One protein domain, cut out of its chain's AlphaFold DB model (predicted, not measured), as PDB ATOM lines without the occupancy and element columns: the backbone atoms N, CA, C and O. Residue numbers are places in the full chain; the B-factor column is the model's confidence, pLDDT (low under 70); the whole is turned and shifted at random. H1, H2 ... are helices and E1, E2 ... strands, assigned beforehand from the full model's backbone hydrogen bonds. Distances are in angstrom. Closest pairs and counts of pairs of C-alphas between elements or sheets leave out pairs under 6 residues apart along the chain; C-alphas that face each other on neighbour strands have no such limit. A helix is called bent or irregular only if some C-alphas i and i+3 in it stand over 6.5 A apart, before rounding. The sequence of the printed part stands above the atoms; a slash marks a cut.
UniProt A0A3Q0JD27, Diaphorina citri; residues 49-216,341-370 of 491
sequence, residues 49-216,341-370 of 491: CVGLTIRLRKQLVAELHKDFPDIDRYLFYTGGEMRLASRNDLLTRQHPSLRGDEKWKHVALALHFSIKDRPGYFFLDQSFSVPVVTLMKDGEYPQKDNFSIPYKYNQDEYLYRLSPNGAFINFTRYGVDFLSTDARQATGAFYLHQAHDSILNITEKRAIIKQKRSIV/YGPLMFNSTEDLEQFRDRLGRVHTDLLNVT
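What this domain is: This is residues 49 to 216 and 341 to 370 of the 491 residues of a protein of Diaphorina citri (UniProt A0A3Q0JD27). One strongly twisted sheet has two wings, joined where E1 pairs with E8: E2, E3, E4 and the short E9 with E1 on one side of that join, E5 to E8 on the other; edge strand E4 comes back close to E6. H1 and H5 cover one face of the first wing, H4 packs on E1 and E2, and the free end of H4, residues 211 to 213, sticks out with residues 214 to 216. The printed part has 198 residues, with five named helices and nine named strands in the order H1 H2 E1 H3 E2 E3 E4 E5 E6 E7 E8 H4 E9 H5. The class is mixed, helices and strands, and the sheet is branched and mixed, with E2 and E9 parallel and its other pairs antiparallel. The whole is compact, with a radius of gyration of the C-alphas of 16.8 A and spans of 47 by 39 by 34 A.

Where its parts are: H1, residues 49 to 64, begins at C-alpha 49 (4.982, 17.372, -25.429) and is 22.0 A long. H2 is residues 71 to 74, E1 residues 75 to 81, 19.9 A, and H3 residues 88 to 92. E2, residues 106 to 115, is 28.5 A long and starts at C-alpha 106 (4.302, 11.087, -25.753). E3 is residues 118 to 124, E4 133 to 136 and E5 146 to 151. E6, residues 154 to 162, measures 26.1 A, E7, 168 to 177, 28.1 A, and E8, 183 to 191, 26.5 A. H4, residues 198 to 213, is 23.5 A long, with a kink of 35 degrees near residue 207; it is irregular, but only just, with C-alphas 209 and 212 6.7 A apart. E9 is residues 344 to 346. H5, residues 349 to 367, is 25.6 A long, kinks by 25 degrees near residue 361 and ends at C-alpha 367 (1.094, 23.899, -33.826).

How they stand to each other: E2 has E1 and E9 on one side and E3 on the other; N 78 and O 108 are 2.9 A apart, N 346 and O 114 2.8 A, and N 113 and O 120 2.8 A. E2 E3 E4 and E5 E6 E7 E8 are meanders, each strand the antiparallel neighbour of the one before; N 121 and O 135 are 2.7 A apart, N 147 and O 158 2.9 A, N 159 and O 172 2.9 A, and N 171 and O 188 2.9 A. E8 is antiparallel to E1, with N 81 and O 189 2.9 A apart. The closest C-alphas of E4 and E6, Leu 135 and Leu 162, are 6.8 A apart. H1 lies over E2 at a height over the sheet of 8.8 A, and H5, on the same face, over E3 at 9.4 A. They touch at a steep tilt of 47 degrees, opposite ways, closest at the C-alphas of Leu 60 and Val 362, 6.4 A. H4 lies over E2 and only just over E1, with 3 C-alphas, and only just touches H1, with 3 pairs of C-alphas within 8 A, closest Val 50 and Leu 200, 5.9 A. H2 touches H1, its Asp 72 C-alpha 5.8 A from that of Val 61; H2 and H3 only graze the sheet. Every O i to N i+4 pair is within hydrogen-bond range in H1 and H3, 8 of 12 in H4 and 14 of 15 in H5; H2 is too short for one.

The domain as a whole: The C-alphas farthest apart, of Pro 69 and Thr 181, are 50.8 A apart. Residues 217 to 340 are not printed; C-alphas 216 and 341 are 42.5 A apart across the cut. The link from H3 to E2, residues 93 to 105, is long. The mean pLDDT of the printed part is 81.1, and 47 residues are under 70, among them 85 to 103, 176 to 183 and 210 to 216.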
ATOM      1  N   CYS A  49       6.334  17.932 -25.284       87.06
ATOM      2  CA  CYS A  49       4.982  17.372 -25.429       87.06
ATOM      3  C   CYS A  49       4.111  17.685 -24.226       87.06
ATOM      4  O   CYS A  49       3.006  18.174 -24.414       87.06
ATOM      5  N   VAL A  50       4.650  17.494 -23.025       89.25
ATOM      6  CA  VAL A  50       3.963  17.705 -21.752       89.25
ATOM      7  C   VAL A  50       3.516  19.156 -21.592       89.25
ATOM      8  O   VAL A  50       2.324  19.409 -21.423       89.25
ATOM      9  N   GLY A  51       4.436  20.117 -21.681       88.69
ATOM     10  CA  GLY A  51       4.099  21.526 -21.488       88.69
ATOM     11  C   GLY A  51       3.152  22.060 -22.559       88.69
ATOM     12  O   GLY A  51       2.199  22.769 -22.231       88.69
ATOM     13  N   LEU A  52       3.323  21.640 -23.818       88.62
ATOM     14  CA  LEU A  52       2.405  22.008 -24.897       88.62
ATOM     15  C   LEU A  52       1.002  21.418 -24.698       88.62
ATOM     16  O   LEU A  52       0.030  22.132 -24.931       88.62
ATOM     17  N   THR A  53       0.853  20.171 -24.222       91.88
ATOM     18  CA  THR A  53      -0.485  19.616 -23.926       91.88
ATOM     19  C   THR A  53      -1.172  20.376 -22.794       91.88
ATOM     20  O   THR A  53      -2.380  20.612 -22.837       91.88
ATOM     21  N   ILE A  54      -0.421  20.775 -21.763       92.50
ATOM     22  CA  ILE A  54      -0.986  21.530 -20.635       92.50
ATOM     23  C   ILE A  54      -1.420  22.915 -21.091       92.50
ATOM     24  O   ILE A  54      -2.530  23.342 -20.769       92.50
ATOM     25  N   ARG A  55      -0.581  23.590 -21.883       92.38
ATOM     26  CA  ARG A  55      -0.919  24.880 -22.484       92.38
ATOM     27  C   ARG A  55      -2.164  24.778 -23.359       92.38
ATOM     28  O   ARG A  55      -3.062  25.600 -23.198       92.38
ATOM     29  N   LEU A  56      -2.249  23.745 -24.203       93.62
ATOM     30  CA  LEU A  56      -3.418  23.478 -25.041       93.62
ATOM     31  C   LEU A  56      -4.682  23.346 -24.200       93.62
ATOM     32  O   LEU A  56      -5.664  24.028 -24.469       93.62
ATOM     33  N   ARG A  57      -4.647  22.526 -23.144       94.38
ATOM     34  CA  ARG A  57      -5.797  22.366 -22.246       94.38
ATOM     35  C   ARG A  57      -6.212  23.701 -21.626       94.38
ATOM     36  O   ARG A  57      -7.388  24.035 -21.680       94.38
ATOM     37  N   LYS A  58      -5.268  24.486 -21.088       94.25
ATOM     38  CA  LYS A  58      -5.571  25.799 -20.486       94.25
ATOM     39  C   LYS A  58      -6.219  26.760 -21.485       94.25
ATOM     40  O   LYS A  58      -7.201  27.409 -21.142       94.25
ATOM     41  N   GLN A  59      -5.693  26.835 -22.707       94.56
ATOM     42  CA  GLN A  59      -6.245  27.697 -23.753       94.56
ATOM     43  C   GLN A  59      -7.634  27.236 -24.198       94.56
ATOM     44  O   GLN A  59      -8.533  28.060 -24.318       94.56
ATOM     45  N   LEU A  60      -7.838  25.926 -24.371       95.38
ATOM     46  CA  LEU A  60      -9.148  25.361 -24.698       95.38
ATOM     47  C   LEU A  60     -10.180  25.651 -23.614       95.38
ATOM     48  O   LEU A  60     -11.296  26.047 -23.930       95.38
ATOM     49  N   VAL A  61      -9.812  25.484 -22.343       95.25
ATOM     50  CA  VAL A  61     -10.700  25.816 -21.226       95.25
ATOM     51  C   VAL A  61     -11.039  27.303 -21.258       95.25
ATOM     52  O   VAL A  61     -12.214  27.639 -21.246       95.25
ATOM     53  N   ALA A  62     -10.049  28.190 -21.375       95.12
ATOM     54  CA  ALA A  62     -10.293  29.631 -21.419       95.12
ATOM     55  C   ALA A  62     -11.218  30.051 -22.581       95.12
ATOM     56  O   ALA A  62     -12.122  30.858 -22.377       95.12
ATOM     57  N   GLU A  63     -11.022  29.481 -23.772       94.75
ATOM     58  CA  GLU A  63     -11.788  29.814 -24.981       94.75
ATOM     59  C   GLU A  63     -13.207  29.223 -24.982       94.75
ATOM     60  O   GLU A  63     -14.155  29.834 -25.480       94.75
ATOM     61  N   LEU A  64     -13.377  28.009 -24.449       95.19
ATOM     62  CA  LEU A  64     -14.638  27.270 -24.545       95.19
ATOM     63  C   LEU A  64     -15.523  27.411 -23.308       95.19
ATOM     64  O   LEU A  64     -16.725  27.184 -23.420       95.19
ATOM     65  N   HIS A  65     -14.978  27.813 -22.155       94.19
ATOM     66  CA  HIS A  65     -15.710  27.853 -20.882       94.19
ATOM     67  C   HIS A  65     -16.986  28.703 -20.929       94.19
ATOM     68  O   HIS A  65     -17.957  28.389 -20.251       94.19
ATOM     69  N   LYS A  66     -17.024  29.755 -21.756       92.19
ATOM     70  CA  LYS A  66     -18.215  30.602 -21.894       92.19
ATOM     71  C   LYS A  66     -19.444  29.825 -22.383       92.19
ATOM     72  O   LYS A  66     -20.538  30.050 -21.876       92.19
ATOM     73  N   ASP A  67     -19.253  28.927 -23.347       93.56
ATOM     74  CA  ASP A  67     -20.344  28.164 -23.970       93.56
ATOM     75  C   ASP A  67     -20.424  26.730 -23.424       93.56
ATOM     76  O   ASP A  67     -21.472  26.094 -23.469       93.56
ATOM     77  N   PHE A  68     -19.315  26.240 -22.861       93.88
ATOM     78  CA  PHE A  68     -19.172  24.927 -22.245       93.88
ATOM     79  C   PHE A  68     -18.504  25.074 -20.863       93.88
ATOM     80  O   PHE A  68     -17.318  24.765 -20.722       93.88
ATOM     81  N   PRO A  69     -19.231  25.528 -19.822       91.06
ATOM     82  CA  PRO A  69     -18.654  25.817 -18.502       91.06
ATOM     83  C   PRO A  69     -17.887  24.648 -17.875       91.06
ATOM     84  O   PRO A  69     -16.873  24.847 -17.210       91.06
ATOM     85  N   ASP A  70     -18.313  23.418 -18.152       91.25
ATOM     86  CA  ASP A  70     -17.686  22.201 -17.641       91.25
ATOM     87  C   ASP A  70     -16.685  21.561 -18.619       91.25
ATOM     88  O   ASP A  70     -16.313  20.406 -18.438       91.25
ATOM     89  N   ILE A  71     -16.218  22.278 -19.652       92.94
ATOM     90  CA  ILE A  71     -15.355  21.713 -20.706       92.94
ATOM     91  C   ILE A  71     -14.116  20.990 -20.164       92.94
ATOM     92  O   ILE A  71     -13.733  19.940 -20.680       92.94
ATOM     93  N   ASP A  72     -13.522  21.508 -19.086       91.19
ATOM     94  CA  ASP A  72     -12.327  20.929 -18.472       91.19
ATOM     95  C   ASP A  72     -12.527  19.471 -18.032       91.19
ATOM     96  O   ASP A  72     -11.584  18.679 -18.065       91.19
ATOM     97  N   ARG A  73     -13.765  19.109 -17.673       87.88
ATOM     98  CA  ARG A  73     -14.160  17.767 -17.225       87.88
ATOM     99  C   ARG A  73     -14.183  16.739 -18.351       87.88
ATOM    100  O   ARG A  73     -14.025  15.549 -18.086       87.88
ATOM    101  N   TYR A  74     -14.376  17.190 -19.587       89.81
ATOM    102  CA  TYR A  74     -14.431  16.334 -20.772       89.81
ATOM    103  C   TYR A  74     -13.057  16.164 -21.433       89.81
ATOM    104  O   TYR A  74     -12.883  15.266 -22.254       89.81
ATOM    105  N   LEU A  75     -12.082  17.008 -21.075       91.75
ATOM    106  CA  LEU A  75     -10.708  16.965 -21.570       91.75
ATOM    107  C   LEU A  75      -9.825  16.111 -20.655       91.75
ATOM    108  O   LEU A  75      -9.716  16.379 -19.459       91.75
ATOM    109  N   PHE A  76      -9.119  15.138 -21.226       90.75
ATOM    110  CA  PHE A  76      -8.195  14.283 -20.481       90.75
ATOM    111  C   PHE A  76      -6.882  14.064 -21.231       90.75
ATOM    112  O   PHE A  76      -6.831  14.045 -22.463       90.75
ATOM    113  N   TYR A  77      -5.796  13.903 -20.473       91.44
ATOM    114  CA  TYR A  77      -4.497  13.564 -21.044       91.44
ATOM    115  C   TYR A  77      -4.429  12.085 -21.397       91.44
ATOM    116  O   TYR A  77      -4.836  11.222 -20.620       91.44
ATOM    117  N   THR A  78      -3.840  11.805 -22.553       89.62
ATOM    118  CA  THR A  78      -3.605  10.452 -23.044       89.62
ATOM    119  C   THR A  78      -2.124  10.249 -23.348       89.62
ATOM    120  O   THR A  78      -1.451  11.126 -23.894       89.62
ATOM    121  N   GLY A  79      -1.597   9.098 -22.933       88.31
ATOM    122  CA  GLY A  79      -0.190   8.734 -23.047       88.31
ATOM    123  C   GLY A  79       0.035   7.872 -24.276       88.31
ATOM    124  O   GLY A  79      -0.745   6.957 -24.534       88.31
ATOM    125  N   GLY A  80       1.104   8.164 -25.017       86.25
ATOM    126  CA  GLY A  80       1.436   7.502 -26.274       86.25
ATOM    127  C   GLY A  80       2.776   6.767 -26.263       86.25
ATOM    128  O   GLY A  80       3.783   7.266 -25.750       86.25
ATOM    129  N   GLU A  81       2.811   5.587 -26.880       83.50
ATOM    130  CA  GLU A  81       4.037   4.948 -27.360       83.50
ATOM    131  C   GLU A  81       4.142   5.179 -28.872       83.50
ATOM    132  O   GLU A  81       3.242   4.842 -29.631       83.50
ATOM    133  N   MET A  82       5.254   5.777 -29.297       76.19
ATOM    134  CA  MET A  82       5.457   6.308 -30.647       76.19
ATOM    135  C   MET A  82       6.113   5.320 -31.613       76.19
ATOM    136  O   MET A  82       6.201   5.603 -32.805       76.19
ATOM    137  N   ARG A  83       6.658   4.213 -31.100       75.31
ATOM    138  CA  ARG A  83       7.234   3.134 -31.910       75.31
ATOM    139  C   ARG A  83       6.957   1.802 -31.242       75.31
ATOM    140  O   ARG A  83       7.621   1.460 -30.260       75.31
ATOM    141  N   LEU A  84       6.000   1.072 -31.790       72.06
ATOM    142  CA  LEU A  84       5.732  -0.309 -31.416       72.06
ATOM    143  C   LEU A  84       6.547  -1.245 -32.304       72.06
ATOM    144  O   LEU A  84       6.766  -0.959 -33.480       72.06
ATOM    145  N   ALA A  85       7.056  -2.328 -31.712       65.12
ATOM    146  CA  ALA A  85       7.902  -3.284 -32.419       65.12
ATOM    147  C   ALA A  85       7.077  -4.126 -33.398       65.12
ATOM    148  O   ALA A  85       7.573  -4.508 -34.454       65.12
ATOM    149  N   SER A  86       5.806  -4.376 -33.073       65.31
ATOM    150  CA  SER A  86       4.870  -5.042 -33.969       65.31
ATOM    151  C   SER A  86       3.463  -4.448 -33.877       65.31
ATOM    152  O   SER A  86       3.041  -3.942 -32.837       65.31
ATOM    153  N   ARG A  87       2.690  -4.571 -34.963       58.28
ATOM    154  CA  ARG A  87       1.253  -4.244 -34.982       58.28
ATOM    155  C   ARG A  87       0.438  -5.157 -34.049       58.28
ATOM    156  O   ARG A  87      -0.621  -4.748 -33.587       58.28
ATOM    157  N   ASN A  88       0.936  -6.350 -33.718       60.09
ATOM    158  CA  ASN A  88       0.285  -7.271 -32.779       60.09
ATOM    159  C   ASN A  88       0.413  -6.811 -31.316       60.09
ATOM    160  O   ASN A  88      -0.454  -7.128 -30.497       60.09
ATOM    161  N   ASP A  89       1.418  -5.991 -30.997       60.62
ATOM    162  CA  ASP A  89       1.578  -5.390 -29.664       60.62
ATOM    163  C   ASP A  89       0.411  -4.442 -29.325       60.62
ATOM    164  O   ASP A  89       0.114  -4.216 -28.154       60.62
ATOM    165  N   LEU A  90      -0.266  -3.895 -30.346       55.12
ATOM    166  CA  LEU A  90      -1.441  -3.025 -30.203       55.12
ATOM    167  C   LEU A  90      -2.693  -3.790 -29.786       55.12
ATOM    168  O   LEU A  90      -3.488  -3.301 -28.990       55.12
ATOM    169  N   LEU A  91      -2.886  -4.978 -30.359       53.16
ATOM    170  CA  LEU A  91      -4.123  -5.750 -30.226       53.16
ATOM    171  C   LEU A  91      -4.159  -6.583 -28.939       53.16
ATOM    172  O   LEU A  91      -5.232  -6.943 -28.467       53.16
ATOM    173  N   THR A  92      -2.990  -6.885 -28.372       55.28
ATOM    174  CA  THR A  92      -2.840  -7.810 -27.235       55.28
ATOM    175  C   THR A  92      -2.661  -7.115 -25.885       55.28
ATOM    176  O   THR A  92      -2.800  -7.758 -24.844       55.28
ATOM    177  N   ARG A  93      -2.394  -5.801 -25.853       58.47
ATOM    178  CA  ARG A  93      -2.296  -5.044 -24.595       58.47
ATOM    179  C   ARG A  93      -3.682  -4.871 -23.974       58.47
ATOM    180  O   ARG A  93      -4.435  -3.983 -24.352       58.47
ATOM    181  N   GLN A  94      -4.009  -5.717 -23.000       53.81
ATOM    182  CA  GLN A  94      -5.311  -5.677 -22.321       53.81
ATOM    183  C   GLN A  94      -5.470  -4.510 -21.340       53.81
ATOM    184  O   GLN A  94      -6.592  -4.102 -21.072       53.81
ATOM    185  N   HIS A  95      -4.384  -3.931 -20.837       54.78
ATOM    186  CA  HIS A  95      -4.388  -2.693 -20.060       54.78
ATOM    187  C   HIS A  95      -2.923  -2.289 -19.861       54.78
ATOM    188  O   HIS A  95      -2.096  -3.170 -19.603       54.78
ATOM    189  N   PRO A  96      -2.555  -1.005 -19.951       53.84
ATOM    190  CA  PRO A  96      -1.282  -0.554 -19.420       53.84
ATOM    191  C   PRO A  96      -1.258  -0.866 -17.909       53.84
ATOM    192  O   PRO A  96      -2.130  -0.430 -17.152       53.84
ATOM    193  N   SER A  97      -0.327  -1.702 -17.447       45.28
ATOM    194  CA  SER A  97      -0.163  -1.923 -16.012       45.28
ATOM    195  C   SER A  97       0.387  -0.655 -15.349       45.28
ATOM    196  O   SER A  97       1.578  -0.373 -15.485       45.28
ATOM    197  N   LEU A  98      -0.442   0.010 -14.531       43.84
ATOM    198  CA  LEU A  98      -0.173   1.203 -13.693       43.84
ATOM    199  C   LEU A  98       1.134   1.187 -12.858       43.84
ATOM    200  O   LEU A  98       1.441   2.146 -12.154       43.84
ATOM    201  N   ARG A  99       1.903   0.097 -12.885       40.34
ATOM    202  CA  ARG A  99       3.083  -0.190 -12.063       40.34
ATOM    203  C   ARG A  99       4.400   0.406 -12.581       40.34
ATOM    204  O   ARG A  99       5.461  -0.099 -12.244       40.34
ATOM    205  N   GLY A 100       4.368   1.498 -13.343       41.53
ATOM    206  CA  GLY A 100       5.569   2.311 -13.600       41.53
ATOM    207  C   GLY A 100       6.591   1.738 -14.593       41.53
ATOM    208  O   GLY A 100       7.553   2.430 -14.919       41.53
ATOM    209  N   ASP A 101       6.360   0.544 -15.144       49.47
ATOM    210  CA  ASP A 101       7.142   0.003 -16.272       49.47
ATOM    211  C   ASP A 101       6.735   0.624 -17.621       49.47
ATOM    212  O   ASP A 101       7.360   0.392 -18.662       49.47
ATOM    213  N   GLU A 102       5.673   1.430 -17.616       57.47
ATOM    214  CA  GLU A 102       5.138   2.089 -18.794       57.47
ATOM    215  C   GLU A 102       6.063   3.186 -19.300       57.47
ATOM    216  O   GLU A 102       6.424   4.152 -18.630       57.47
ATOM    217  N   LYS A 103       6.436   3.026 -20.563       68.00
ATOM    218  CA  LYS A 103       7.397   3.865 -21.262       68.00
ATOM    219  C   LYS A 103       6.681   4.913 -22.107       68.00
ATOM    220  O   LYS A 103       7.035   5.051 -23.275       68.00
ATOM    221  N   TRP A 104       5.711   5.644 -21.546       80.00
ATOM    222  CA  TRP A 104       5.031   6.719 -22.277       80.00
ATOM    223  C   TRP A 104       6.073   7.680 -22.854       80.00
ATOM    224  O   TRP A 104       6.900   8.247 -22.136       80.00
ATOM    225  N   LYS A 105       6.117   7.758 -24.186       83.81
ATOM    226  CA  LYS A 105       7.061   8.602 -24.929       83.81
ATOM    227  C   LYS A 105       6.429   9.924 -25.325       83.81
ATOM    228  O   LYS A 105       7.172  10.829 -25.705       83.81
ATOM    229  N   HIS A 106       5.104   9.984 -25.277       88.75
ATOM    230  CA  HIS A 106       4.302  11.087 -25.753       88.75
ATOM    231  C   HIS A 106       3.107  11.333 -24.856       88.75
ATOM    232  O   HIS A 106       2.626  10.411 -24.198       88.75
ATOM    233  N   VAL A 107       2.607  12.560 -24.896       90.62
ATOM    234  CA  VAL A 107       1.325  12.922 -24.306       90.62
ATOM    235  C   VAL A 107       0.571  13.835 -25.264       90.62
ATOM    236  O   VAL A 107       1.163  14.692 -25.924       90.62
ATOM    237  N   ALA A 108      -0.728  13.600 -25.347       93.00
ATOM    238  CA  ALA A 108      -1.678  14.350 -26.148       93.00
ATOM    239  C   ALA A 108      -2.950  14.600 -25.326       93.00
ATOM    240  O   ALA A 108      -3.084  14.117 -24.192       93.00
ATOM    241  N   LEU A 109      -3.878  15.369 -25.888       93.75
ATOM    242  CA  LEU A 109      -5.172  15.645 -25.277       93.75
ATOM    243  C   LEU A 109      -6.274  14.913 -26.041       93.75
ATOM    244  O   LEU A 109      -6.242  14.829 -27.269       93.75
ATOM    245  N   ALA A 110      -7.261  14.400 -25.319       94.19
ATOM    246  CA  ALA A 110      -8.450  13.805 -25.901       94.19
ATOM    247  C   ALA A 110      -9.717  14.348 -25.231       94.19
ATOM    248  O   ALA A 110      -9.689  14.782 -24.077       94.19
ATOM    249  N   LEU A 111     -10.821  14.321 -25.975       94.19
ATOM    250  CA  LEU A 111     -12.162  14.647 -25.502       94.19
ATOM    251  C   LEU A 111     -13.128  13.555 -25.942       94.19
ATOM    252  O   LEU A 111     -13.180  13.239 -27.127       94.19
ATOM    253  N   HIS A 112     -13.906  13.011 -25.010       92.31
ATOM    254  CA  HIS A 112     -14.967  12.049 -25.312       92.31
ATOM    255  C   HIS A 112     -16.278  12.790 -25.597       92.31
ATOM    256  O   HIS A 112     -16.699  13.641 -24.812       92.31
ATOM    257  N   PHE A 113     -16.930  12.463 -26.710       95.06
ATOM    258  CA  PHE A 113     -18.213  13.034 -27.106       95.06
ATOM    259  C   PHE A 113     -19.211  11.952 -27.522       95.06
ATOM    260  O   PHE A 113     -18.851  10.800 -27.764       95.06
ATOM    261  N   SER A 114     -20.479  12.335 -27.619       96.81
ATOM    262  CA  SER A 114     -21.527  11.515 -28.212       96.81
ATOM    263  C   SER A 114     -22.424  12.375 -29.086       96.81
ATOM    264  O   SER A 114     -22.819  13.472 -28.695       96.81
ATOM    265  N   ILE A 115     -22.735  11.879 -30.280       97.31
ATOM    266  CA  ILE A 115     -23.648  12.518 -31.224       97.31
ATOM    267  C   ILE A 115     -24.773  11.549 -31.555       97.31
ATOM    268  O   ILE A 115     -24.529  10.500 -32.145       97.31
ATOM    269  N   LYS A 116     -26.011  11.890 -31.181       95.12
ATOM    270  CA  LYS A 116     -27.169  10.984 -31.337       95.12
ATOM    271  C   LYS A 116     -26.860   9.569 -30.809       95.12
ATOM    272  O   LYS A 116     -27.001   8.586 -31.531       95.12
ATOM    273  N   ASP A 117     -26.330   9.506 -29.588       94.19
ATOM    274  CA  ASP A 117     -25.908   8.282 -28.885       94.19
ATOM    275  C   ASP A 117     -24.732   7.511 -29.514       94.19
ATOM    276  O   ASP A 117     -24.346   6.451 -29.015       94.19
ATOM    277  N   ARG A 118     -24.104   8.047 -30.568       96.06
ATOM    278  CA  ARG A 118     -22.904   7.475 -31.188       96.06
ATOM    279  C   ARG A 118     -21.652   8.034 -30.506       96.06
ATOM    280  O   ARG A 118     -21.380   9.230 -30.648       96.06
ATOM    281  N   PRO A 119     -20.873   7.208 -29.785       94.50
ATOM    282  CA  PRO A 119     -19.697   7.678 -29.068       94.50
ATOM    283  C   PRO A 119     -18.526   7.949 -30.018       94.50
ATOM    284  O   PRO A 119     -18.295   7.210 -30.984       94.50
ATOM    285  N   GLY A 120     -17.744   8.973 -29.696       95.00
ATOM    286  CA  GLY A 120     -16.544   9.338 -30.433       95.00
ATOM    287  C   GLY A 120     -15.552  10.141 -29.598       95.00
ATOM    288  O   GLY A 120     -15.816  10.508 -28.456       95.00
ATOM    289  N   TYR A 121     -14.383  10.398 -30.173       95.62
ATOM    290  CA  TYR A 121     -13.304  11.144 -29.545       95.62
ATOM    291  C   TYR A 121     -12.784  12.236 -30.469       95.62
ATOM    292  O   TYR A 121     -12.533  11.989 -31.650       95.62
ATOM    293  N   PHE A 122     -12.560  13.426 -29.918       97.19
ATOM    294  CA  PHE A 122     -11.605  14.355 -30.506       97.19
ATOM    295  C   PHE A 122     -10.232  14.068 -29.926       97.19
ATOM    296  O   PHE A 122     -10.081  13.970 -28.710       97.19
ATOM    297  N   PHE A 123      -9.233  13.944 -30.789       95.94
ATOM    298  CA  PHE A 123      -7.851  13.729 -30.391       95.94
ATOM    299  C   PHE A 123      -6.977  14.857 -30.937       95.94
ATOM    300  O   PHE A 123      -7.028  15.191 -32.123       95.94
ATOM    301  N   LEU A 124      -6.219  15.483 -30.038       95.06
ATOM    302  CA  LEU A 124      -5.410  16.662 -30.303       95.06
ATOM    303  C   LEU A 124      -3.948  16.328 -30.000       95.06
ATOM    304  O   LEU A 124      -3.516  16.376 -28.846       95.06
ATOM    305  N   ASP A 125      -3.204  15.960 -31.045       91.12
ATOM    306  CA  ASP A 125      -1.761  15.730 -30.960       91.12
ATOM    307  C   ASP A 125      -0.985  16.969 -31.407       91.12
ATOM    308  O   ASP A 125      -0.617  17.142 -32.573       91.12
ATOM    309  N   GLN A 126      -0.683  17.811 -30.425       86.88
ATOM    310  CA  GLN A 126      -0.001  19.086 -30.615       86.88
ATOM    311  C   GLN A 126       1.448  18.961 -31.095       86.88
ATOM    312  O   GLN A 126       2.106  19.965 -31.348       86.88
ATOM    313  N   SER A 127       1.992  17.748 -31.183       72.31
ATOM    314  CA  SER A 127       3.427  17.560 -31.410       72.31
ATOM    315  C   SER A 127       3.801  17.122 -32.812       72.31
ATOM    316  O   SER A 127       4.974  17.207 -33.174       72.31
ATOM    317  N   PHE A 128       2.825  16.664 -33.591       72.19
ATOM    318  CA  PHE A 128       3.016  16.332 -35.002       72.19
ATOM    319  C   PHE A 128       2.381  17.356 -35.935       72.19
ATOM    320  O   PHE A 128       2.336  17.118 -37.135       72.19
ATOM    321  N   SER A 129       1.895  18.483 -35.404       78.06
ATOM    322  CA  SER A 129       1.147  19.473 -36.186       78.06
ATOM    323  C   SER A 129      -0.063  18.867 -36.907       78.06
ATOM    324  O   SER A 129      -0.468  19.336 -37.968       78.06
ATOM    325  N   VAL A 130      -0.640  17.811 -36.327       84.69
ATOM    326  CA  VAL A 130      -1.811  17.122 -36.871       84.69
ATOM    327  C   VAL A 130      -3.046  17.952 -36.519       84.69
ATOM    328  O   VAL A 130      -3.160  18.399 -35.379       84.69
ATOM    329  N   PRO A 131      -3.986  18.184 -37.449       90.81
ATOM    330  CA  PRO A 131      -5.264  18.809 -37.121       90.81
ATOM    331  C   PRO A 131      -6.062  18.007 -36.079       90.81
ATOM    332  O   PRO A 131      -5.692  16.902 -35.692       90.81
ATOM    333  N   VAL A 132      -7.190  18.548 -35.615       95.50
ATOM    334  CA  VAL A 132      -8.058  17.810 -34.684       95.50
ATOM    335  C   VAL A 132      -8.584  16.543 -35.362       95.50
ATOM    336  O   VAL A 132      -9.332  16.608 -36.341       95.50
ATOM    337  N   VAL A 133      -8.206  15.393 -34.812       96.44
ATOM    338  CA  VAL A 133      -8.632  14.072 -35.273       96.44
ATOM    339  C   VAL A 133     -10.017  13.786 -34.699       96.44
ATOM    340  O   VAL A 133     -10.236  13.962 -33.503       96.44
ATOM    341  N   THR A 134     -10.956  13.349 -35.536       97.56
ATOM    342  CA  THR A 134     -12.301  12.921 -35.115       97.56
ATOM    343  C   THR A 134     -12.421  11.414 -35.283       97.56
ATOM    344  O   THR A 134     -12.318  10.908 -36.399       97.56
ATOM    345  N   LEU A 135     -12.625  10.704 -34.177       96.75
ATOM    346  CA  LEU A 135     -12.681   9.247 -34.131       96.75
ATOM    347  C   LEU A 135     -14.042   8.777 -33.617       96.75
ATOM    348  O   LEU A 135     -14.299   8.815 -32.420       96.75
ATOM    349  N   MET A 136     -14.901   8.304 -34.504       96.62
ATOM    350  CA  MET A 136     -16.156   7.640 -34.188       96.62
ATOM    351  C   MET A 136     -15.916   6.166 -33.870       96.62
ATOM    352  O   MET A 136     -15.155   5.486 -34.559       96.62
ATOM    353  N   LYS A 137     -16.594   5.642 -32.843       93.75
ATOM    354  CA  LYS A 137     -16.483   4.222 -32.465       93.75
ATOM    355  C   LYS A 137     -16.990   3.278 -33.557       93.75
ATOM    356  O   LYS A 137     -16.481   2.170 -33.680       93.75
ATOM    357  N   ASP A 138     -17.982   3.714 -34.326       94.75
ATOM    358  CA  ASP A 138     -18.513   2.979 -35.477       94.75
ATOM    359  C   ASP A 138     -17.712   3.209 -36.771       94.75
ATOM    360  O   ASP A 138     -17.958   2.528 -37.757       94.75
ATOM    361  N   GLY A 139     -16.738   4.127 -36.772       94.69
ATOM    362  CA  GLY A 139     -15.929   4.459 -37.947       94.69
ATOM    363  C   GLY A 139     -16.663   5.245 -39.039       94.69
ATOM    364  O   GLY A 139     -16.063   5.528 -40.075       94.69
ATOM    365  N   GLU A 140     -17.920   5.622 -38.811       96.12
ATOM    366  CA  GLU A 140     -18.763   6.314 -39.784       96.12
ATOM    367  C   GLU A 140     -18.605   7.838 -39.691       96.12
ATOM    368  O   GLU A 140     -18.053   8.384 -38.732       96.12
ATOM    369  N   TYR A 141     -19.135   8.574 -40.673       95.50
ATOM    370  CA  TYR A 141     -19.172  10.043 -40.624       95.50
ATOM    371  C   TYR A 141     -19.761  10.533 -39.276       95.50
ATOM    372  O   TYR A 141     -20.790   9.999 -38.837       95.50
ATOM    373  N   PRO A 142     -19.148  11.522 -38.587       95.81
ATOM    374  CA  PRO A 142     -18.122  12.462 -39.057       95.81
ATOM    375  C   PRO A 142     -16.660  12.100 -38.725       95.81
ATOM    376  O   PRO A 142     -15.870  12.987 -38.394       95.81
ATOM    377  N   GLN A 143     -16.272  10.822 -38.834       95.94
ATOM    378  CA  GLN A 143     -14.868  10.379 -38.808       95.94
ATOM    379  C   GLN A 143     -13.952  11.287 -39.656       95.94
ATOM    380  O   GLN A 143     -14.218  11.534 -40.833       95.94
ATOM    381  N   LYS A 144     -12.847  11.755 -39.065       94.19
ATOM    382  CA  LYS A 144     -11.750  12.477 -39.732       94.19
ATOM    383  C   LYS A 144     -10.428  12.037 -39.122       94.19
ATOM    384  O   LYS A 144     -10.013  12.552 -38.086       94.19
ATOM    385  N   ASP A 145      -9.799  11.057 -39.750       90.12
ATOM    386  CA  ASP A 145      -8.728  10.282 -39.132       90.12
ATOM    387  C   ASP A 145      -7.470  10.124 -39.991       90.12
ATOM    388  O   ASP A 145      -6.475   9.576 -39.519       90.12
ATOM    389  N   ASN A 146      -7.496  10.639 -41.220       89.56
ATOM    390  CA  ASN A 146      -6.377  10.631 -42.145       89.56
ATOM    391  C   ASN A 146      -5.955  12.064 -42.483       89.56
ATOM    392  O   ASN A 146      -6.782  12.877 -42.901       89.56
ATOM    393  N   PHE A 147      -4.670  12.361 -42.313       86.38
ATOM    394  CA  PHE A 147      -4.106  13.686 -42.542       86.38
ATOM    395  C   PHE A 147      -2.774  13.580 -43.274       86.38
ATOM    396  O   PHE A 147      -1.863  12.894 -42.816       86.38
ATOM    397  N   SER A 148      -2.628  14.327 -44.366       81.75
ATOM    398  CA  SER A 148      -1.337  14.536 -45.022       81.75
ATOM    399  C   SER A 148      -0.752  15.860 -44.548       81.75
ATOM    400  O   SER A 148      -1.367  16.912 -44.725       81.75
ATOM    401  N   ILE A 149       0.436  15.816 -43.949       76.88
ATOM    402  CA  ILE A 149       1.144  17.009 -43.488       76.88
ATOM    403  C   ILE A 149       2.299  17.270 -44.454       76.88
ATOM    404  O   ILE A 149       3.275  16.512 -44.462       76.88
ATOM    405  N   PRO A 150       2.212  18.323 -45.288       64.31
ATOM    406  CA  PRO A 150       3.318  18.699 -46.145       64.31
ATOM    407  C   PRO A 150       4.445  19.272 -45.283       64.31
ATOM    408  O   PRO A 150       4.284  20.295 -44.616       64.31
ATOM    409  N   TYR A 151       5.605  18.624 -45.300       62.28
ATOM    410  CA  TYR A 151       6.846  19.177 -44.772       62.28
ATOM    411  C   TYR A 151       7.748  19.574 -45.943       62.28
ATOM    412  O   TYR A 151       7.731  18.933 -46.991       62.28
ATOM    413  N   LYS A 152       8.584  20.607 -45.758       53.03
ATOM    414  CA  LYS A 152       9.428  21.217 -46.813       53.03
ATOM    415  C   LYS A 152      10.233  20.203 -47.651       53.03
ATOM    416  O   LYS A 152      10.578  20.500 -48.789       53.03
ATOM    417  N   TYR A 153      10.513  19.023 -47.091       52.31
ATOM    418  CA  TYR A 153      11.269  17.947 -47.729       52.31
ATOM    419  C   TYR A 153      10.727  16.540 -47.454       52.31
ATOM    420  O   TYR A 153      11.486  15.614 -47.667       52.31
ATOM    421  N   ASN A 154       9.500  16.359 -46.949       58.72
ATOM    422  CA  ASN A 154       8.859  15.042 -46.774       58.72
ATOM    423  C   ASN A 154       7.336  15.224 -46.730       58.72
ATOM    424  O   ASN A 154       6.855  16.197 -46.154       58.72
ATOM    425  N   GLN A 155       6.571  14.282 -47.275       71.50
ATOM    426  CA  GLN A 155       5.132  14.206 -47.022       71.50
ATOM    427  C   GLN A 155       4.899  13.063 -46.040       71.50
ATOM    428  O   GLN A 155       5.155  11.902 -46.359       71.50
ATOM    429  N   ASP A 156       4.496  13.415 -44.820       81.50
ATOM    430  CA  ASP A 156       4.069  12.430 -43.837       81.50
ATOM    431  C   ASP A 156       2.541  12.327 -43.883       81.50
ATOM    432  O   ASP A 156       1.835  13.331 -43.772       81.50
ATOM    433  N   GLU A 157       2.029  11.113 -44.012       86.75
ATOM    434  CA  GLU A 157       0.616  10.793 -43.852       86.75
ATOM    435  C   GLU A 157       0.401  10.144 -42.492       86.75
ATOM    436  O   GLU A 157       1.132   9.236 -42.092       86.75
ATOM    437  N   TYR A 158      -0.607  10.612 -41.772       88.94
ATOM    438  CA  TYR A 158      -0.972  10.115 -40.459       88.94
ATOM    439  C   TYR A 158      -2.374   9.533 -40.521       88.94
ATOM    440  O   TYR A 158      -3.330  10.247 -40.813       88.94
ATOM    441  N   LEU A 159      -2.490   8.252 -40.184       91.25
ATOM    442  CA  LEU A 159      -3.752   7.542 -40.054       91.25
ATOM    443  C   LEU A 159      -3.981   7.173 -38.594       91.25
ATOM    444  O   LEU A 159      -3.218   6.383 -38.039       91.25
ATOM    445  N   TYR A 160      -5.050   7.685 -38.001       93.19
ATOM    446  CA  TYR A 160      -5.498   7.356 -36.652       93.19
ATOM    447  C   TYR A 160      -6.690   6.402 -36.715       93.19
ATOM    448  O   TYR A 160      -7.533   6.508 -37.592       93.19
ATOM    449  N   ARG A 161      -6.788   5.443 -35.797       92.06
ATOM    450  CA  ARG A 161      -7.934   4.529 -35.688       92.06
ATOM    451  C   ARG A 161      -8.145   4.150 -34.236       92.06
ATOM    452  O   ARG A 161      -7.176   3.906 -33.520       92.06
ATOM    453  N   LEU A 162      -9.398   4.029 -33.813       90.81
ATOM    454  CA  LEU A 162      -9.689   3.376 -32.541       90.81
ATOM    455  C   LEU A 162      -9.347   1.889 -32.646       90.81
ATOM    456  O   LEU A 162      -9.585   1.248 -33.672       90.81
ATOM    457  N   SER A 163      -8.767   1.339 -31.586       86.44
ATOM    458  CA  SER A 163      -8.614  -0.103 -31.463       86.44
ATOM    459  C   SER A 163      -9.992  -0.774 -31.377       86.44
ATOM    460  O   SER A 163     -10.947  -0.155 -30.905       86.44
ATOM    461  N   PRO A 164     -10.115  -2.063 -31.748       83.44
ATOM    462  CA  PRO A 164     -11.399  -2.770 -31.691       83.44
ATOM    463  C   PRO A 164     -12.059  -2.776 -30.304       83.44
ATOM    464  O   PRO A 164     -13.279  -2.783 -30.191       83.44
ATOM    465  N   ASN A 165     -11.260  -2.739 -29.234       80.44
ATOM    466  CA  ASN A 165     -11.753  -2.660 -27.857       80.44
ATOM    467  C   ASN A 165     -12.025  -1.224 -27.367       80.44
ATOM    468  O   ASN A 165     -12.426  -1.051 -26.221       80.44
ATOM    469  N   GLY A 166     -11.779  -0.202 -28.194       82.88
ATOM    470  CA  GLY A 166     -11.938   1.219 -27.860       82.88
ATOM    471  C   GLY A 166     -10.904   1.782 -26.878       82.88
ATOM    472  O   GLY A 166     -10.945   2.971 -26.571       82.88
ATOM    473  N   ALA A 167      -9.966   0.957 -26.406       83.31
ATOM    474  CA  ALA A 167      -9.019   1.322 -25.358       83.31
ATOM    475  C   ALA A 167      -7.841   2.163 -25.842       83.31
ATOM    476  O   ALA A 167      -7.197   2.832 -25.031       83.31
ATOM    477  N   PHE A 168      -7.561   2.146 -27.144       87.00
ATOM    478  CA  PHE A 168      -6.430   2.840 -27.731       87.00
ATOM    479  C   PHE A 168      -6.827   3.620 -28.982       87.00
ATOM    480  O   PHE A 168      -7.714   3.214 -29.732       87.00
ATOM    481  N   ILE A 169      -6.100   4.701 -29.245       90.69
ATOM    482  CA  ILE A 169      -5.981   5.285 -30.579       90.69
ATOM    483  C   ILE A 169      -4.677   4.777 -31.164       90.69
ATOM    484  O   ILE A 169      -3.597   5.176 -30.732       90.69
ATOM    485  N   ASN A 170      -4.776   3.916 -32.160       89.88
ATOM    486  CA  ASN A 170      -3.644   3.489 -32.957       89.88
ATOM    487  C   ASN A 170      -3.351   4.578 -33.975       89.88
ATOM    488  O   ASN A 170      -4.277   5.080 -34.609       89.88
ATOM    489  N   PHE A 171      -2.083   4.908 -34.175       88.69
ATOM    490  CA  PHE A 171      -1.692   5.753 -35.289       88.69
ATOM    491  C   PHE A 171      -0.636   5.055 -36.137       88.69
ATOM    492  O   PHE A 171       0.216   4.312 -35.641       88.69
ATOM    493  N   THR A 172      -0.704   5.306 -37.435       87.12
ATOM    494  CA  THR A 172       0.325   4.932 -38.392       87.12
ATOM    495  C   THR A 172       0.785   6.187 -39.096       87.12
ATOM    496  O   THR A 172      -0.026   6.923 -39.646       87.12
ATOM    497  N   ARG A 173       2.090   6.423 -39.062       86.38
ATOM    498  CA  ARG A 173       2.749   7.439 -39.864       86.38
ATOM    499  C   ARG A 173       3.399   6.758 -41.059       86.38
ATOM    500  O   ARG A 173       4.242   5.879 -40.869       86.38
ATOM    501  N   TYR A 174       3.042   7.197 -42.252       83.75
ATOM    502  CA  TYR A 174       3.696   6.848 -43.503       83.75
ATOM    503  C   TYR A 174       4.519   8.053 -43.943       83.75
ATOM    504  O   TYR A 174       3.974   9.130 -44.137       83.75
ATOM    505  N   GLY A 175       5.831   7.901 -44.041       76.06
ATOM    506  CA  GLY A 175       6.716   8.925 -44.582       76.06
ATOM    507  C   GLY A 175       7.348   8.436 -45.873       76.06
ATOM    508  O   GLY A 175       7.793   7.288 -45.951       76.06
ATOM    509  N   VAL A 176       7.429   9.319 -46.861       58.34
ATOM    510  CA  VAL A 176       8.292   9.131 -48.029       58.34
ATOM    511  C   VAL A 176       9.500  10.031 -47.831       58.34
ATOM    512  O   VAL A 176       9.345  11.246 -47.734       58.34
ATOM    513  N   ASP A 177      10.688   9.439 -47.720       55.94
ATOM    514  CA  ASP A 177      11.935  10.201 -47.755       55.94
ATOM    515  C   ASP A 177      12.215  10.546 -49.220       55.94
ATOM    516  O   ASP A 177      12.480   9.645 -50.007       55.94
ATOM    517  N   PHE A 178      12.150  11.813 -49.639       53.03
ATOM    518  CA  PHE A 178      12.389  12.146 -51.059       53.03
ATOM    519  C   PHE A 178      13.807  11.784 -51.543       53.03
ATOM    520  O   PHE A 178      14.075  11.827 -52.744       53.03
ATOM    521  N   LEU A 179      14.719  11.419 -50.633       49.81
ATOM    522  CA  LEU A 179      16.068  10.949 -50.943       49.81
ATOM    523  C   LEU A 179      16.208   9.416 -50.914       49.81
ATOM    524  O   LEU A 179      17.290   8.918 -51.232       49.81
ATOM    525  N   SER A 180      15.163   8.662 -50.546       50.25
ATOM    526  CA  SER A 180      15.174   7.192 -50.541       50.25
ATOM    527  C   SER A 180      13.871   6.614 -51.092       50.25
ATOM    528  O   SER A 180      12.789   7.047 -50.724       50.25
ATOM    529  N   THR A 181      13.945   5.568 -51.912       53.72
ATOM    530  CA  THR A 181      12.750   4.887 -52.443       53.72
ATOM    531  C   THR A 181      11.960   4.096 -51.395       53.72
ATOM    532  O   THR A 181      10.901   3.560 -51.716       53.72
ATOM    533  N   ASP A 182      12.450   4.010 -50.157       54.09
ATOM    534  CA  ASP A 182      11.857   3.173 -49.122       54.09
ATOM    535  C   ASP A 182      10.809   3.947 -48.316       54.09
ATOM    536  O   ASP A 182      11.095   4.960 -47.669       54.09
ATOM    537  N   ALA A 183       9.576   3.440 -48.328       61.66
ATOM    538  CA  ALA A 183       8.507   3.948 -47.482       61.66
ATOM    539  C   ALA A 183       8.842   3.684 -46.006       61.66
ATOM    540  O   ALA A 183       9.048   2.544 -45.587       61.66
ATOM    541  N   ARG A 184       8.863   4.741 -45.189       72.56
ATOM    542  CA  ARG A 184       9.029   4.619 -43.739       72.56
ATOM    543  C   ARG A 184       7.661   4.518 -43.092       72.56
ATOM    544  O   ARG A 184       6.907   5.485 -43.077       72.56
ATOM    545  N   GLN A 185       7.365   3.366 -42.506       80.94
ATOM    546  CA  GLN A 185       6.176   3.185 -41.682       80.94
ATOM    547  C   GLN A 185       6.563   3.180 -40.202       80.94
ATOM    548  O   GLN A 185       7.406   2.396 -39.769       80.94
ATOM    549  N   ALA A 186       5.925   4.037 -39.409       81.31
ATOM    550  CA  ALA A 186       6.006   4.001 -37.954       81.31
ATOM    551  C   ALA A 186       4.606   3.811 -37.376       81.31
ATOM    552  O   ALA A 186       3.669   4.498 -37.773       81.31
ATOM    553  N   THR A 187       4.464   2.886 -36.431       84.50
ATOM    554  CA  THR A 187       3.196   2.639 -35.738       84.50
ATOM    555  C   THR A 187       3.333   2.941 -34.256       84.50
ATOM    556  O   THR A 187       4.390   2.725 -33.650       84.50
ATOM    557  N   GLY A 188       2.252   3.431 -33.666       86.56
ATOM    558  CA  GLY A 188       2.163   3.668 -32.238       86.56
ATOM    559  C   GLY A 188       0.724   3.679 -31.747       86.56
ATOM    560  O   GLY A 188      -0.211   3.447 -32.516       86.56
ATOM    561  N   ALA A 189       0.551   3.917 -30.451       88.38
ATOM    562  CA  ALA A 189      -0.767   4.015 -29.841       88.38
ATOM    563  C   ALA A 189      -0.810   4.932 -28.633       88.38
ATOM    564  O   ALA A 189       0.159   5.016 -27.877       88.38
ATOM    565  N   PHE A 190      -1.984   5.520 -28.439       89.12
ATOM    566  CA  PHE A 190      -2.388   6.324 -27.297       89.12
ATOM    567  C   PHE A 190      -3.450   5.602 -26.487       89.12
ATOM    568  O   PHE A 190      -4.360   5.028 -27.070       89.12
ATOM    569  N   TYR A 191      -3.358   5.626 -25.164       87.19
ATOM    570  CA  TYR A 191      -4.330   4.958 -24.298       87.19
ATOM    571  C   TYR A 191      -5.478   5.885 -23.870       87.19
ATOM    572  O   TYR A 191      -5.222   6.977 -23.366       87.19
ATOM    573  N   LEU A 192      -6.732   5.453 -24.044       84.19
ATOM    574  CA  LEU A 192      -7.935   6.269 -23.813       84.19
ATOM    575  C   LEU A 192      -8.729   5.921 -22.549       84.19
ATOM    576  O   LEU A 192      -9.442   6.774 -22.031       84.19
ATOM    577  N   HIS A 193      -8.659   4.681 -22.066       68.56
ATOM    578  CA  HIS A 193      -9.642   4.169 -21.101       68.56
ATOM    579  C   HIS A 193      -9.495   4.702 -19.666       68.56
ATOM    580  O   HIS A 193     -10.403   4.511 -18.860       68.56
ATOM    581  N   GLN A 194      -8.399   5.385 -19.325       66.12
ATOM    582  CA  GLN A 194      -8.259   6.015 -18.014       66.12
ATOM    583  C   GLN A 194      -7.420   7.290 -18.106       66.12
ATOM    584  O   GLN A 194      -6.333   7.289 -18.682       66.12
ATOM    585  N   ALA A 195      -7.906   8.374 -17.499       61.72
ATOM    586  CA  ALA A 195      -7.057   9.517 -17.198       61.72
ATOM    587  C   ALA A 195      -5.997   9.051 -16.190       61.72
ATOM    588  O   ALA A 195      -6.338   8.628 -15.087       61.72
ATOM    589  N   HIS A 196      -4.722   9.064 -16.578       63.91
ATOM    590  CA  HIS A 196      -3.642   8.712 -15.661       63.91
ATOM    591  C   HIS A 196      -2.921   9.967 -15.184       63.91
ATOM    592  O   HIS A 196      -2.203  10.617 -15.949       63.91
ATOM    593  N   ASP A 197      -3.012  10.222 -13.881       58.69
ATOM    594  CA  ASP A 197      -2.302  11.286 -13.157       58.69
ATOM    595  C   ASP A 197      -0.786  11.243 -13.386       58.69
ATOM    596  O   ASP A 197      -0.080  12.246 -13.280       58.69
ATOM    597  N   SER A 198      -0.271  10.058 -13.711       74.19
ATOM    598  CA  SER A 198       1.141   9.826 -13.935       74.19
ATOM    599  C   SER A 198       1.582  10.028 -15.382       74.19
ATOM    600  O   SER A 198       2.786  10.111 -15.571       74.19
ATOM    601  N   ILE A 199       0.712  10.151 -16.400       85.44
ATOM    602  CA  ILE A 199       1.181  10.247 -17.803       85.44
ATOM    603  C   ILE A 199       2.098  11.453 -17.994       85.44
ATOM    604  O   ILE A 199       3.175  11.308 -18.577       85.44
ATOM    605  N   LEU A 200       1.712  12.624 -17.479       87.69
ATOM    606  CA  LEU A 200       2.552  13.820 -17.562       87.69
ATOM    607  C   LEU A 200       3.876  13.603 -16.833       87.69
ATOM    608  O   LEU A 200       4.936  13.822 -17.411       87.69
ATOM    609  N   ASN A 201       3.821  13.099 -15.599       86.62
ATOM    610  CA  ASN A 201       5.008  12.874 -14.780       86.62
ATOM    611  C   ASN A 201       5.938  11.826 -15.397       86.62
ATOM    612  O   ASN A 201       7.135  12.055 -15.469       86.62
ATOM    613  N   ILE A 202       5.412  10.698 -15.873       84.88
ATOM    614  CA  ILE A 202       6.164   9.625 -16.535       84.88
ATOM    615  C   ILE A 202       6.806  10.164 -17.811       84.88
ATOM    616  O   ILE A 202       7.999   9.950 -18.030       84.88
ATOM    617  N   THR A 203       6.043  10.887 -18.633       86.69
ATOM    618  CA  THR A 203       6.533  11.425 -19.907       86.69
ATOM    619  C   THR A 203       7.604  12.492 -19.677       86.69
ATOM    620  O   THR A 203       8.660  12.433 -20.305       86.69
ATOM    621  N   GLU A 204       7.400  13.406 -18.726       86.12
ATOM    622  CA  GLU A 204       8.358  14.463 -18.381       86.12
ATOM    623  C   GLU A 204       9.634  13.878 -17.769       86.12
ATOM    624  O   GLU A 204      10.751  14.159 -18.204       86.12
ATOM    625  N   LYS A 205       9.477  12.959 -16.815       85.00
ATOM    626  CA  LYS A 205      10.569  12.220 -16.177       85.00
ATOM    627  C   LYS A 205      11.398  11.461 -17.204       85.00
ATOM    628  O   LYS A 205      12.631  11.462 -17.136       85.00
ATOM    629  N   ARG A 206      10.740  10.850 -18.191       80.31
ATOM    630  CA  ARG A 206      11.399  10.191 -19.319       80.31
ATOM    631  C   ARG A 206      12.090  11.195 -20.237       80.31
ATOM    632  O   ARG A 206      13.187  10.896 -20.706       80.31
ATOM    633  N   ALA A 207      11.487  12.352 -20.504       78.56
ATOM    634  CA  ALA A 207      12.079  13.393 -21.340       78.56
ATOM    635  C   ALA A 207      13.434  13.862 -20.785       78.56
ATOM    636  O   ALA A 207      14.363  14.049 -21.570       78.56
ATOM    637  N   ILE A 208      13.581  13.923 -19.453       77.19
ATOM    638  CA  ILE A 208      14.852  14.242 -18.782       77.19
ATOM    639  C   ILE A 208      15.957  13.232 -19.146       77.19
ATOM    640  O   ILE A 208      17.078  13.632 -19.447       77.19
ATOM    641  N   ILE A 209      15.658  11.926 -19.185       71.75
ATOM    642  CA  ILE A 209      16.659  10.881 -19.493       71.75
ATOM    643  C   ILE A 209      16.843  10.661 -21.007       71.75
ATOM    644  O   ILE A 209      17.932  10.310 -21.470       71.75
ATOM    645  N   LYS A 210      15.797  10.862 -21.818       63.66
ATOM    646  CA  LYS A 210      15.814  10.584 -23.270       63.66
ATOM    647  C   LYS A 210      16.709  11.545 -24.064       63.66
ATOM    648  O   LYS A 210      17.013  11.252 -25.222       63.66
ATOM    649  N   GLN A 211      17.194  12.629 -23.458       56.78
ATOM    650  CA  GLN A 211      18.147  13.547 -24.094       56.78
ATOM    651  C   GLN A 211      19.414  12.854 -24.632       56.78
ATOM    652  O   GLN A 211      20.061  13.405 -25.515       56.78
ATOM    653  N   LYS A 212      19.695  11.609 -24.222       38.91
ATOM    654  CA  LYS A 212      20.701  10.714 -24.816       38.91
ATOM    655  C   LYS A 212      20.744  10.623 -26.348       38.91
ATOM    656  O   LYS A 212      21.800  10.295 -26.868       38.91
ATOM    657  N   ARG A 213      19.625  10.808 -27.063       35.88
ATOM    658  CA  ARG A 213      19.542  10.510 -28.515       35.88
ATOM    659  C   ARG A 213      19.320  11.718 -29.422       35.88
ATOM    660  O   ARG A 213      19.416  11.584 -30.629       35.88
ATOM    661  N   SER A 214      19.018  12.886 -28.865       33.88
ATOM    662  CA  SER A 214      18.761  14.115 -29.636       33.88
ATOM    663  C   SER A 214      19.908  15.127 -29.555       33.88
ATOM    664  O   SER A 214      19.723  16.290 -29.894       33.88
ATOM    665  N   ILE A 215      21.074  14.686 -29.071       34.09
ATOM    666  CA  ILE A 215      22.338  15.437 -29.128       34.09
ATOM    667  C   ILE A 215      22.880  15.458 -30.569       34.09
ATOM    668  O   ILE A 215      23.713  16.299 -30.894       34.09
ATOM    669  N   VAL A 216      22.363  14.598 -31.457       30.25
ATOM    670  CA  VAL A 216      22.690  14.660 -32.880       30.25
ATOM    671  C   VAL A 216      21.853  15.746 -33.559       30.25
ATOM    672  O   VAL A 216      20.626  15.789 -33.464       30.25
ATOM    673  N   TYR A 341     -15.392  11.944 -17.333       65.06
ATOM    674  CA  TYR A 341     -16.797  12.303 -17.217       65.06
ATOM    675  C   TYR A 341     -17.498  11.775 -18.472       65.06
ATOM    676  O   TYR A 341     -16.855  11.535 -19.501       65.06
ATOM    677  N   GLY A 342     -18.805  11.523 -18.378       82.69
ATOM    678  CA  GLY A 342     -19.587  11.053 -19.522       82.69
ATOM    679  C   GLY A 342     -19.334  11.891 -20.787       82.69
ATOM    680  O   GLY A 342     -18.786  12.989 -20.709       82.69
ATOM    681  N   PRO A 343     -19.701  11.385 -21.971       91.69
ATOM    682  CA  PRO A 343     -19.432  12.090 -23.219       91.69
ATOM    683  C   PRO A 343     -20.049  13.494 -23.230       91.69
ATOM    684  O   PRO A 343     -21.167  13.693 -22.753       91.69
ATOM    685  N   LEU A 344     -19.350  14.454 -23.838       94.88
ATOM    686  CA  LEU A 344     -19.962  15.727 -24.212       94.88
ATOM    687  C   LEU A 344     -21.020  15.469 -25.296       94.88
ATOM    688  O   LEU A 344     -20.715  14.877 -26.332       94.88
ATOM    689  N   MET A 345     -22.262  15.877 -25.046       96.25
ATOM    690  CA  MET A 345     -23.398  15.540 -25.908       96.25
ATOM    691  C   MET A 345     -23.590  16.566 -27.028       96.25
ATOM    692  O   MET A 345     -23.613  17.769 -26.775       96.25
ATOM    693  N   PHE A 346     -23.807  16.079 -28.249       96.75
ATOM    694  CA  PHE A 346     -24.137  16.877 -29.429       96.75
ATOM    695  C   PHE A 346     -25.435  16.376 -30.073       96.75
ATOM    696  O   PHE A 346     -25.633  15.174 -30.271       96.75
ATOM    697  N   ASN A 347     -26.318  17.309 -30.433       94.94
ATOM    698  CA  ASN A 347     -27.625  16.991 -31.020       94.94
ATOM    699  C   ASN A 347     -27.558  16.837 -32.546       94.94
ATOM    700  O   ASN A 347     -28.322  16.072 -33.143       94.94
ATOM    701  N   SER A 348     -26.634  17.554 -33.183       97.00
ATOM    702  CA  SER A 348     -26.456  17.560 -34.627       97.00
ATOM    703  C   SER A 348     -24.983  17.444 -35.012       97.00
ATOM    704  O   SER A 348     -24.082  17.716 -34.217       97.00
ATOM    705  N   THR A 349     -24.736  17.023 -36.254       97.00
ATOM    706  CA  THR A 349     -23.372  16.969 -36.786       97.00
ATOM    707  C   THR A 349     -22.812  18.365 -36.994       97.00
ATOM    708  O   THR A 349     -21.625  18.570 -36.787       97.00
ATOM    709  N   GLU A 350     -23.665  19.329 -37.326       97.19
ATOM    710  CA  GLU A 350     -23.267  20.721 -37.486       97.19
ATOM    711  C   GLU A 350     -22.718  21.305 -36.177       97.19
ATOM    712  O   GLU A 350     -21.622  21.860 -36.183       97.19
ATOM    713  N   ASP A 351     -23.394  21.085 -35.043       96.50
ATOM    714  CA  ASP A 351     -22.905  21.530 -33.726       96.50
ATOM    715  C   ASP A 351     -21.543  20.904 -33.388       96.50
ATOM    716  O   ASP A 351     -20.633  21.575 -32.893       96.50
ATOM    717  N   LEU A 352     -21.392  19.608 -33.681       97.00
ATOM    718  CA  LEU A 352     -20.153  18.866 -33.453       97.00
ATOM    719  C   LEU A 352     -19.010  19.394 -34.333       97.00
ATOM    720  O   LEU A 352     -17.884  19.541 -33.857       97.00
ATOM    721  N   GLU A 353     -19.276  19.691 -35.606       96.88
ATOM    722  CA  GLU A 353     -18.277  20.244 -36.520       96.88
ATOM    723  C   GLU A 353     -17.899  21.683 -36.153       96.88
ATOM    724  O   GLU A 353     -16.710  21.989 -36.109       96.88
ATOM    725  N   GLN A 354     -18.865  22.533 -35.791       96.50
ATOM    726  CA  GLN A 354     -18.587  23.883 -35.293       96.50
ATOM    727  C   GLN A 354     -17.722  23.841 -34.027       96.50
ATOM    728  O   GLN A 354     -16.771  24.618 -33.885       96.50
ATOM    729  N   PHE A 355     -18.010  22.910 -33.116       97.38
ATOM    730  CA  PHE A 355     -17.196  22.693 -31.927       97.38
ATOM    731  C   PHE A 355     -15.786  22.200 -32.272       97.38
ATOM    732  O   PHE A 355     -14.804  22.761 -31.782       97.38
ATOM    733  N   ARG A 356     -15.657  21.211 -33.168       97.06
ATOM    734  CA  ARG A 356     -14.357  20.736 -33.670       97.06
ATOM    735  C   ARG A 356     -13.546  21.874 -34.281       97.06
ATOM    736  O   ARG A 356     -12.346  21.958 -34.046       97.06
ATOM    737  N   ASP A 357     -14.171  22.754 -35.049       95.88
ATOM    738  CA  ASP A 357     -13.471  23.852 -35.707       95.88
ATOM    739  C   ASP A 357     -12.969  24.887 -34.685       95.88
ATOM    740  O   ASP A 357     -11.879  25.439 -34.847       95.88
ATOM    741  N   ARG A 358     -13.695  25.098 -33.578       96.00
ATOM    742  CA  ARG A 358     -13.200  25.878 -32.427       96.00
ATOM    743  C   ARG A 358     -11.998  25.215 -31.760       96.00
ATOM    744  O   ARG A 358     -11.010  25.904 -31.516       96.00
ATOM    745  N   LEU A 359     -12.052  23.898 -31.522       95.94
ATOM    746  CA  LEU A 359     -10.890  23.136 -31.042       95.94
ATOM    747  C   LEU A 359      -9.701  23.320 -31.992       95.94
ATOM    748  O   LEU A 359      -8.584  23.570 -31.550       95.94
ATOM    749  N   GLY A 360      -9.957  23.231 -33.298       94.25
ATOM    750  CA  GLY A 360      -8.962  23.348 -34.357       94.25
ATOM    751  C   GLY A 360      -8.252  24.694 -34.378       94.25
ATOM    752  O   GLY A 360      -7.034  24.710 -34.531       94.25
ATOM    753  N   ARG A 361      -8.968  25.806 -34.166       93.88
ATOM    754  CA  ARG A 361      -8.356  27.143 -34.084       93.88
ATOM    755  C   ARG A 361      -7.356  27.235 -32.935       93.88
ATOM    756  O   ARG A 361      -6.185  27.504 -33.180       93.88
ATOM    757  N   VAL A 362      -7.787  26.889 -31.720       92.88
ATOM    758  CA  VAL A 362      -6.912  26.912 -30.534       92.88
ATOM    759  C   VAL A 362      -5.740  25.942 -30.691       92.88
ATOM    760  O   VAL A 362      -4.608  26.256 -30.334       92.88
ATOM    761  N   HIS A 363      -5.992  24.759 -31.256       91.44
ATOM    762  CA  HIS A 363      -4.947  23.775 -31.505       91.44
ATOM    763  C   HIS A 363      -3.890  24.304 -32.477       91.44
ATOM    764  O   HIS A 363      -2.698  24.212 -32.193       91.44
ATOM    765  N   THR A 364      -4.323  24.903 -33.589       87.94
ATOM    766  CA  THR A 364      -3.446  25.421 -34.650       87.94
ATOM    767  C   THR A 364      -2.519  26.523 -34.148       87.94
ATOM    768  O   THR A 364      -1.347  26.542 -34.525       87.94
ATOM    769  N   ASP A 365      -2.990  27.377 -33.237       85.00
ATOM    770  CA  ASP A 365      -2.157  28.411 -32.613       85.00
ATOM    771  C   ASP A 365      -0.937  27.813 -31.894       85.00
ATOM    772  O   ASP A 365       0.150  28.395 -31.907       85.00
ATOM    773  N   LEU A 366      -1.080  26.608 -31.328       81.25
ATOM    774  CA  LEU A 366       0.021  25.876 -30.703       81.25
ATOM    775  C   LEU A 366       0.866  25.062 -31.677       81.25
ATOM    776  O   LEU A 366       2.047  24.855 -31.398       81.25
ATOM    777  N   LEU A 367       0.323  24.640 -32.820       75.88
ATOM    778  CA  LEU A 367       1.094  23.899 -33.826       75.88
ATOM    779  C   LEU A 367       2.216  24.737 -34.452       75.88
ATOM    780  O   LEU A 367       3.184  24.179 -34.967       75.88
ATOM    781  N   ASN A 368       2.110  26.065 -34.373       72.19
ATOM    782  CA  ASN A 368       3.137  27.004 -34.825       72.19
ATOM    783  C   ASN A 368       4.259  27.224 -33.794       72.19
ATOM    784  O   ASN A 368       5.242  27.916 -34.071       72.19
ATOM    785  N   VAL A 369       4.141  26.648 -32.596       69.50
ATOM    786  CA  VAL A 369       5.141  26.783 -31.539       69.50
ATOM    787  C   VAL A 369       6.278  25.788 -31.778       69.50
ATOM    788  O   VAL A 369       6.088  24.573 -31.787       69.50
ATOM    789  N   THR A 370       7.500  26.293 -31.951       61.78
ATOM    790  CA  THR A 370       8.667  25.445 -32.225       61.78
ATOM    791  C   THR A 370       9.072  24.613 -31.006       61.78
ATOM    792  O   THR A 370       9.381  25.131 -29.931       61.78
TER     793      THR A 370